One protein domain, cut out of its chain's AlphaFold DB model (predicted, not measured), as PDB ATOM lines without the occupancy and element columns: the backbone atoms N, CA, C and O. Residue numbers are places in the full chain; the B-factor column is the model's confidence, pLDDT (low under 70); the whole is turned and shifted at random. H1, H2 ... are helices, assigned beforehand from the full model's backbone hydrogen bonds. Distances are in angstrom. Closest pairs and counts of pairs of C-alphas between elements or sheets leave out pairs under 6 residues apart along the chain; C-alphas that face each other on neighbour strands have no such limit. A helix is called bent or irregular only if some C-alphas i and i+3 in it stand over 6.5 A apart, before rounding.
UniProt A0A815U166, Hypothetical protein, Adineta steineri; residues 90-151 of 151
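This is residues 90 to 151 of the 151 residues of the protein "Hypothetical protein" of Adineta steineri (UniProt A0A815U166). A long, gently bent helix, H2, makes one side of a flat, loose frame; H3 folds back along it, and the short helix H1 crosses the open end between the beginning of H2 and the end of H3. Residues 90 to 99 run outside H1 at that end. The printed part has 62 residues with three named helices, in the order H1, H2, H3, and no named strand; the class is all helix. The whole is loose, with a radius of gyration of the C-alphas of 13.5 A, and spans 41 by 21 by 11 A.

H2, residues 109 to 130, was assigned as one helix by its hydrogen bonds but is bent: C-alphas 118 and 121 are 6.5 A apart. Its arms, H2a, residues 109 to 118, and H2b, residues 121 to 130, stand at a shallow tilt of 29 degrees. H3, residues 136 to 148, forms a helical hairpin with H2b, opposite ways at a shallow tilt of 23 degrees. They only just touch, with 3 pairs of C-alphas within 8 A, and H3 does so with residues 139 to 143 alone; the closest C-alphas, of Ser 124 and Ser 139, are 7.2 A apart. H2a and H3 are near each other, with 7 pairs of C-alphas within 10 A. H1, residues 100 to 106, is close to but not clearly touching H3, about perpendicular at 76 degrees; their closest C-alphas, of Ile 101 and Phe 148, are 7.2 A apart. H1 and H2a meet only through their link, and H1 and H2b are apart. In H1, H2a, H2b and H3 every O i to N i+4 pair is within hydrogen-bond range.

H2a begins at C-alpha 109, at (192.833, 184.147, 61.884), and is 14.0 A long. H2b is 14.3 A long and ends at C-alpha 130, at (177.265, 166.688, 42.841). H3 is 17.7 A long and ends at C-alpha 148, at (192.186, 185.026, 48.077). H1 is 10.0 A long.

The two C-alphas farthest apart, of Tyr 95 and Tyr 133, are 41.3 A apart. The printed part has no cut and ends at residue 151, the chain's last. The links H1 to H2 and H2 to H3 are tight. The mean pLDDT of the printed part is 81.2; residues 137 to 151 are under 70.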
ATOM      1  N   LEU A  90     194.237 186.584  67.293       93.88
ATOM      2  CA  LEU A  90     193.466 187.095  66.157       93.88
ATOM      3  C   LEU A  90     194.357 187.472  64.968       93.88
ATOM      4  O   LEU A  90     193.944 187.334  63.819       93.88
ATOM      5  N   PHE A  91     195.582 187.927  65.230       95.25
ATOM      6  CA  PHE A  91     196.519 188.380  64.207       95.25
ATOM      7  C   PHE A  91     197.910 187.786  64.431       95.25
ATOM      8  O   PHE A  91     198.434 187.818  65.541       95.25
ATOM      9  N   ASN A  92     198.563 187.338  63.359       94.94
ATOM     10  CA  ASN A  92     199.924 186.800  63.394       94.94
ATOM     11  C   ASN A  92     200.940 187.775  62.773       94.94
ATOM     12  O   ASN A  92     201.514 187.524  61.711       94.94
ATOM     13  N   LYS A  93     201.166 188.910  63.444       94.56
ATOM     14  CA  LYS A  93     202.122 189.957  63.018       94.56
ATOM     15  C   LYS A  93     201.922 190.388  61.545       94.56
ATOM     16  O   LYS A  93     202.867 190.309  60.758       94.56
ATOM     17  N   PRO A  94     200.719 190.853  61.154       93.50
ATOM     18  CA  PRO A  94     200.387 191.156  59.757       93.50
ATOM     19  C   PRO A  94     201.255 192.271  59.158       93.50
ATOM     20  O   PRO A  94     201.546 192.263  57.970       93.50
ATOM     21  N   TYR A  95     201.768 193.178  59.990       91.88
ATOM     22  CA  TYR A  95     202.688 194.247  59.590       91.88
ATOM     23  C   TYR A  95     204.066 193.757  59.102       91.88
ATOM     24  O   TYR A  95     204.849 194.554  58.599       91.88
ATOM     25  N   ARG A  96     204.398 192.467  59.271       95.62
ATOM     26  CA  ARG A  96     205.632 191.858  58.739       95.62
ATOM     27  C   ARG A  96     205.437 191.183  57.382       95.62
ATOM     28  O   ARG A  96     206.347 190.495  56.927       95.62
ATOM     29  N   ALA A  97     204.258 191.309  56.788       94.50
ATOM     30  CA  ALA A  97     203.958 190.645  55.539       94.50
ATOM     31  C   ALA A  97     204.791 191.191  54.376       94.50
ATOM     32  O   ALA A  97     204.970 192.401  54.248       94.50
ATOM     33  N   ILE A  98     205.266 190.292  53.512       96.81
ATOM     34  CA  ILE A  98     206.057 190.648  52.317       96.81
ATOM     35  C   ILE A  98     205.226 190.687  51.028       96.81
ATOM     36  O   ILE A  98     205.726 191.064  49.971       96.81
ATOM     37  N   SER A  99     203.962 190.275  51.097       91.94
ATOM     38  CA  SER A  99     203.012 190.292  49.985       91.94
ATOM     39  C   SER A  99     201.578 190.407  50.515       91.94
ATOM     40  O   SER A  99     201.342 190.102  51.689       91.94
ATOM     41  N   PRO A 100     200.597 190.800  49.681       86.25
ATOM     42  CA  PRO A 100     199.188 190.807  50.079       86.25
ATOM     43  C   PRO A 100     198.706 189.437  50.575       86.25
ATOM     44  O   PRO A 100     198.065 189.357  51.616       86.25
ATOM     45  N   ILE A 101     199.116 188.363  49.893       86.50
ATOM     46  CA  ILE A 101     198.764 186.984  50.264       86.50
ATOM     47  C   ILE A 101     199.287 186.645  51.666       86.50
ATOM     48  O   ILE A 101     198.580 186.089  52.506       86.50
ATOM     49  N   ASP A 102     200.543 187.006  51.949       88.56
ATOM     50  CA  ASP A 102     201.148 186.803  53.267       88.56
ATOM     51  C   ASP A 102     200.446 187.657  54.341       88.56
ATOM     52  O   ASP A 102     200.214 187.175  55.451       88.56
ATOM     53  N   PHE A 103     200.028 188.884  54.008       89.75
ATOM     54  CA  PHE A 103     199.322 189.788  54.924       89.75
ATOM     55  C   PHE A 103     198.027 189.181  55.430       89.75
ATOM     56  O   PHE A 103     197.842 189.027  56.639       89.75
ATOM     57  N   TRP A 104     197.145 188.786  54.527       85.12
ATOM     58  CA  TRP A 104     195.862 188.251  54.939       85.12
ATOM     59  C   TRP A 104     195.974 186.833  55.501       85.12
ATOM     60  O   TRP A 104     195.202 186.458  56.380       85.12
ATOM     61  N   SER A 105     197.002 186.065  55.115       88.19
ATOM     62  CA  SER A 105     197.308 184.799  55.790       88.19
ATOM     63  C   SER A 105     197.577 184.977  57.290       88.19
ATOM     64  O   SER A 105     197.370 184.028  58.046       88.19
ATOM     65  N   ARG A 106     197.980 186.186  57.712       93.25
ATOM     66  CA  ARG A 106     198.252 186.614  59.095       93.25
ATOM     67  C   ARG A 106     197.151 187.488  59.694       93.25
ATOM     68  O   ARG A 106     197.172 187.748  60.900       93.25
ATOM     69  N   TRP A 107     196.222 187.969  58.877       90.56
ATOM     70  CA  TRP A 107     195.123 188.830  59.288       90.56
ATOM     71  C   TRP A 107     193.951 187.980  59.790       90.56
ATOM     72  O   TRP A 107     193.657 186.936  59.220       90.56
ATOM     73  N   HIS A 108     193.307 188.397  60.880       91.50
ATOM     74  CA  HIS A 108     192.004 187.890  61.331       91.50
ATOM     75  C   HIS A 108     191.824 186.348  61.282       91.50
ATOM     76  O   HIS A 108     190.900 185.816  60.661       91.50
ATOM     77  N   GLN A 109     192.712 185.614  61.960       91.25
ATOM     78  CA  GLN A 109     192.833 184.147  61.884       91.25
ATOM     79  C   GLN A 109     191.548 183.402  62.243       91.25
ATOM     80  O   GLN A 109     191.217 182.394  61.622       91.25
ATOM     81  N   ILE A 110     190.803 183.907  63.227       89.88
ATOM     82  CA  ILE A 110     189.533 183.303  63.640       89.88
ATOM     83  C   ILE A 110     188.535 183.350  62.494       89.88
ATOM     84  O   ILE A 110     187.989 182.315  62.139       89.88
ATOM     85  N   PHE A 111     188.351 184.511  61.868       87.06
ATOM     86  CA  PHE A 111     187.442 184.644  60.733       87.06
ATOM     87  C   PHE A 111     187.851 183.741  59.577       87.06
ATOM     88  O   PHE A 111     186.996 183.047  59.034       87.06
ATOM     89  N   LYS A 112     189.148 183.682  59.258       87.00
ATOM     90  CA  LYS A 112     189.678 182.765  58.247       87.00
ATOM     91  C   LYS A 112     189.313 181.314  58.555       87.00
ATOM     92  O   LYS A 112     188.752 180.631  57.703       87.00
ATOM     93  N   ASN A 113     189.579 180.854  59.774       88.06
ATOM     94  CA  ASN A 113     189.273 179.485  60.182       88.06
ATOM     95  C   ASN A 113     187.762 179.225  60.176       88.06
ATOM     96  O   ASN A 113     187.320 178.213  59.647       88.06
ATOM     97  N   THR A 114     186.955 180.155  60.686       88.75
ATOM     98  CA  THR A 114     185.492 180.062  60.666       88.75
ATOM     99  C   THR A 114     184.955 179.973  59.240       88.75
ATOM    100  O   THR A 114     184.108 179.131  58.966       88.75
ATOM    101  N   TRP A 115     185.467 180.781  58.312       85.88
ATOM    102  CA  TRP A 115     185.082 180.718  56.903       85.88
ATOM    103  C   TRP A 115     185.476 179.398  56.253       85.88
ATOM    104  O   TRP A 115     184.667 178.791  55.551       85.88
ATOM    105  N   ILE A 116     186.694 178.920  56.509       85.75
ATOM    106  CA  ILE A 116     187.157 177.635  55.983       85.75
ATOM    107  C   ILE A 116     186.255 176.499  56.479       85.75
ATOM    108  O   ILE A 116     185.785 175.687  55.682       85.75
ATOM    109  N   GLU A 117     185.990 176.448  57.782       89.94
ATOM    110  CA  GLU A 117     185.239 175.356  58.401       89.94
ATOM    111  C   GLU A 117     183.739 175.407  58.089       89.94
ATOM    112  O   GLU A 117     183.151 174.375  57.777       89.94
ATOM    113  N   LEU A 118     183.112 176.586  58.159       91.38
ATOM    114  CA  LEU A 118     181.652 176.714  58.080       91.38
ATOM    115  C   LEU A 118     181.126 176.983  56.672       91.38
ATOM    116  O   LEU A 118     179.967 176.692  56.397       91.38
ATOM    117  N   ILE A 119     181.942 177.560  55.790       86.44
ATOM    118  CA  ILE A 119     181.506 177.942  54.442       86.44
ATOM    119  C   ILE A 119     182.234 177.084  53.419       86.44
ATOM    120  O   ILE A 119     181.604 176.369  52.639       86.44
ATOM    121  N   PHE A 120     183.566 177.097  53.447       82.50
ATOM    122  CA  PHE A 120     184.347 176.487  52.383       82.50
ATOM    123  C   PHE A 120     184.248 174.958  52.369       82.50
ATOM    124  O   PHE A 120     183.937 174.376  51.329       82.50
ATOM    125  N   LYS A 121     184.464 174.288  53.508       85.38
ATOM    126  CA  LYS A 121     184.386 172.820  53.589       85.38
ATOM    127  C   LYS A 121     183.006 172.275  53.191       85.38
ATOM    128  O   LYS A 121     182.978 171.347  52.375       85.38
ATOM    129  N   PRO A 122     181.871 172.822  53.672       91.25
ATOM    130  CA  PRO A 122     180.552 172.363  53.241       91.25
ATOM    131  C   PRO A 122     180.311 172.563  51.744       91.25
ATOM    132  O   PRO A 122     179.868 171.631  51.075       91.25
ATOM    133  N   ILE A 123     180.661 173.732  51.196       86.12
ATOM    134  CA  ILE A 123     180.493 174.019  49.763       86.12
ATOM    135  C   ILE A 123     181.363 173.085  48.919       86.12
ATOM    136  O   ILE A 123     180.873 172.490  47.963       86.12
ATOM    137  N   SER A 124     182.632 172.910  49.287       82.06
ATOM    138  CA  SER A 124     183.549 172.001  48.597       82.06
ATOM    139  C   SER A 124     183.018 170.567  48.606       82.06
ATOM    140  O   SER A 124     182.989 169.920  47.562       82.06
ATOM    141  N   THR A 125     182.509 170.103  49.751       87.62
ATOM    142  CA  THR A 125     181.893 168.774  49.884       87.62
ATOM    143  C   THR A 125     180.675 168.638  48.971       87.62
ATOM    144  O   THR A 125     180.553 167.648  48.252       87.62
ATOM    145  N   LEU A 126     179.801 169.649  48.941       89.44
ATOM    146  CA  LEU A 126     178.600 169.656  48.112       89.44
ATOM    147  C   LEU A 126     178.938 169.646  46.615       89.44
ATOM    148  O   LEU A 126     178.365 168.851  45.872       89.44
ATOM    149  N   ILE A 127     179.899 170.465  46.178       85.94
ATOM    150  CA  ILE A 127     180.364 170.505  44.785       85.94
ATOM    151  C   ILE A 127     181.000 169.172  44.392       85.94
ATOM    152  O   ILE A 127     180.653 168.621  43.351       85.94
ATOM    153  N   CYS A 128     181.899 168.626  45.215       84.81
ATOM    154  CA  CYS A 128     182.554 167.352  44.925       84.81
ATOM    155  C   CYS A 128     181.568 166.179  44.890       84.81
ATOM    156  O   CYS A 128     181.772 165.245  44.117       84.81
ATOM    157  N   HIS A 129     180.498 166.233  45.688       89.56
ATOM    158  CA  HIS A 129     179.447 165.221  45.671       89.56
ATOM    159  C   HIS A 129     178.578 165.300  44.405       89.56
ATOM    160  O   HIS A 129     178.295 164.270  43.800       89.56
ATOM    161  N   HIS A 130     178.183 166.506  43.976       91.88
ATOM    162  CA  HIS A 130     177.265 166.688  42.841       91.88
ATOM    163  C   HIS A 130     177.965 166.730  41.473       91.88
ATOM    164  O   HIS A 130     177.364 166.367  40.466       91.88
ATOM    165  N   TRP A 131     179.239 167.130  41.421       88.81
ATOM    166  CA  TRP A 131     180.048 167.180  40.200       88.81
ATOM    167  C   TRP A 131     181.398 166.467  40.387       88.81
ATOM    168  O   TRP A 131     182.452 167.110  40.414       88.81
ATOM    169  N   PRO A 132     181.413 165.124  40.453       83.12
ATOM    170  CA  PRO A 132     182.645 164.354  40.653       83.12
ATOM    171  C   PRO A 132     183.640 164.480  39.486       83.12
ATOM    172  O   PRO A 132     184.839 164.278  39.669       83.12
ATOM    173  N   TYR A 133     183.158 164.842  38.294       86.81
ATOM    174  CA  TYR A 133     183.978 165.063  37.100       86.81
ATOM    175  C   TYR A 133     184.457 166.508  36.945       86.81
ATOM    176  O   TYR A 133     185.111 166.819  35.949       86.81
ATOM    177  N   LEU A 134     184.133 167.401  37.893       81.56
ATOM    178  CA  LEU A 134     184.644 168.762  37.844       81.56
ATOM    179  C   LEU A 134     186.178 168.692  37.861       81.56
ATOM    180  O   LEU A 134     186.750 168.080  38.770       81.56
ATOM    181  N   PRO A 135     186.866 169.294  36.876       75.56
ATOM    182  CA  PRO A 135     188.315 169.287  36.846       75.56
ATOM    183  C   PRO A 135     188.861 169.786  38.182       75.56
ATOM    184  O   PRO A 135     188.462 170.851  38.662       75.56
ATOM    185  N   LYS A 136     189.783 169.030  38.789       70.19
ATOM    186  CA  LYS A 136     190.333 169.355  40.116       70.19
ATOM    187  C   LYS A 136     190.840 170.798  40.197       70.19
ATOM    188  O   LYS A 136     190.723 171.408  41.250       70.19
ATOM    189  N   PHE A 137     191.321 171.373  39.090       66.50
ATOM    190  CA  PHE A 137     191.765 172.768  39.035       66.50
ATOM    191  C   PHE A 137     190.645 173.796  39.282       66.50
ATOM    192  O   PHE A 137     190.943 174.860  39.803       66.50
ATOM    193  N   ILE A 138     189.377 173.503  38.964       69.88
ATOM    194  CA  ILE A 138     188.238 174.393  39.257       69.88
ATOM    195  C   ILE A 138     187.882 174.308  40.741       69.88
ATOM    196  O   ILE A 138     187.660 175.332  41.375       69.88
ATOM    197  N   SER A 139     187.918 173.108  41.327       62.62
ATOM    198  CA  SER A 139     187.757 172.936  42.778       62.62
ATOM    199  C   SER A 139     188.885 173.636  43.553       62.62
ATOM    200  O   SER A 139     188.628 174.402  44.482       62.62
ATOM    201  N   TYR A 140     190.137 173.488  43.100       65.31
ATOM    202  CA  TYR A 140     191.276 174.243  43.628       65.31
ATOM    203  C   TYR A 140     191.201 175.738  43.311       65.31
ATOM    204  O   TYR A 140     191.695 176.530  44.099       65.31
ATOM    205  N   GLY A 141     190.582 176.136  42.201       67.25
ATOM    206  CA  GLY A 141     190.380 177.529  41.812       67.25
ATOM    207  C   GLY A 141     189.357 178.229  42.698       67.25
ATOM    208  O   GLY A 141     189.623 179.327  43.161       67.25
ATOM    209  N   ILE A 142     188.240 177.571  43.017       65.56
ATOM    210  CA  ILE A 142     187.244 178.058  43.983       65.56
ATOM    211  C   ILE A 142     187.855 178.081  45.388       65.56
ATOM    212  O   ILE A 142     187.691 179.060  46.105       65.56
ATOM    213  N   SER A 143     188.641 177.062  45.752       57.25
ATOM    214  CA  SER A 143     189.430 177.054  46.992       57.25
ATOM    215  C   SER A 143     190.400 178.222  47.069       57.25
ATOM    216  O   SER A 143     190.379 178.981  48.027       57.25
ATOM    217  N   SER A 144     191.195 178.417  46.022       57.94
ATOM    218  CA  SER A 144     192.184 179.481  45.920       57.94
ATOM    219  C   SER A 144     191.531 180.857  45.878       57.94
ATOM    220  O   SER A 144     192.028 181.752  46.537       57.94
ATOM    221  N   MET A 145     190.398 181.037  45.191       60.66
ATOM    222  CA  MET A 145     189.657 182.302  45.158       60.66
ATOM    223  C   MET A 145     188.965 182.608  46.483       60.66
ATOM    224  O   MET A 145     189.005 183.747  46.922       60.66
ATOM    225  N   CYS A 146     188.374 181.625  47.160       56.34
ATOM    226  CA  CYS A 146     187.834 181.824  48.504       56.34
ATOM    227  C   CYS A 146     188.948 182.085  49.518       56.34
ATOM    228  O   CYS A 146     188.770 182.901  50.415       56.34
ATOM    229  N   VAL A 147     190.107 181.443  49.347       54.03
ATOM    230  CA  VAL A 147     191.321 181.771  50.087       54.03
ATOM    231  C   VAL A 147     191.722 183.202  49.751       54.03
ATOM    232  O   VAL A 147     191.749 183.958  50.686       54.03
ATOM    233  N   PHE A 148     191.869 183.641  48.499       53.91
ATOM    234  CA  PHE A 148     192.186 185.026  48.077       53.91
ATOM    235  C   PHE A 148     191.133 186.097  48.419       53.91
ATOM    236  O   PHE A 148     191.412 187.286  48.335       53.91
ATOM    237  N   LEU A 149     189.898 185.709  48.730       50.41
ATOM    238  CA  LEU A 149     188.874 186.625  49.247       50.41
ATOM    239  C   LEU A 149     188.977 186.777  50.775       50.41
ATOM    240  O   LEU A 149     188.350 187.661  51.354       50.41
ATOM    241  N   VAL A 150     189.765 185.915  51.421       45.81
ATOM    242  CA  VAL A 150     190.009 185.846  52.871       45.81
ATOM    243  C   VAL A 150     191.526 185.931  53.198       45.81
ATOM    244  O   VAL A 150     191.913 185.958  54.365       45.81
ATOM    245  N   SER A 151     192.379 185.982  52.167       42.56
ATOM    246  CA  SER A 151     193.854 185.907  52.067       42.56
ATOM    247  C   SER A 151     194.317 186.944  51.045       42.56
ATOM    248  O   SER A 151     195.540 187.113  50.898       42.56
TER     249      SER A 151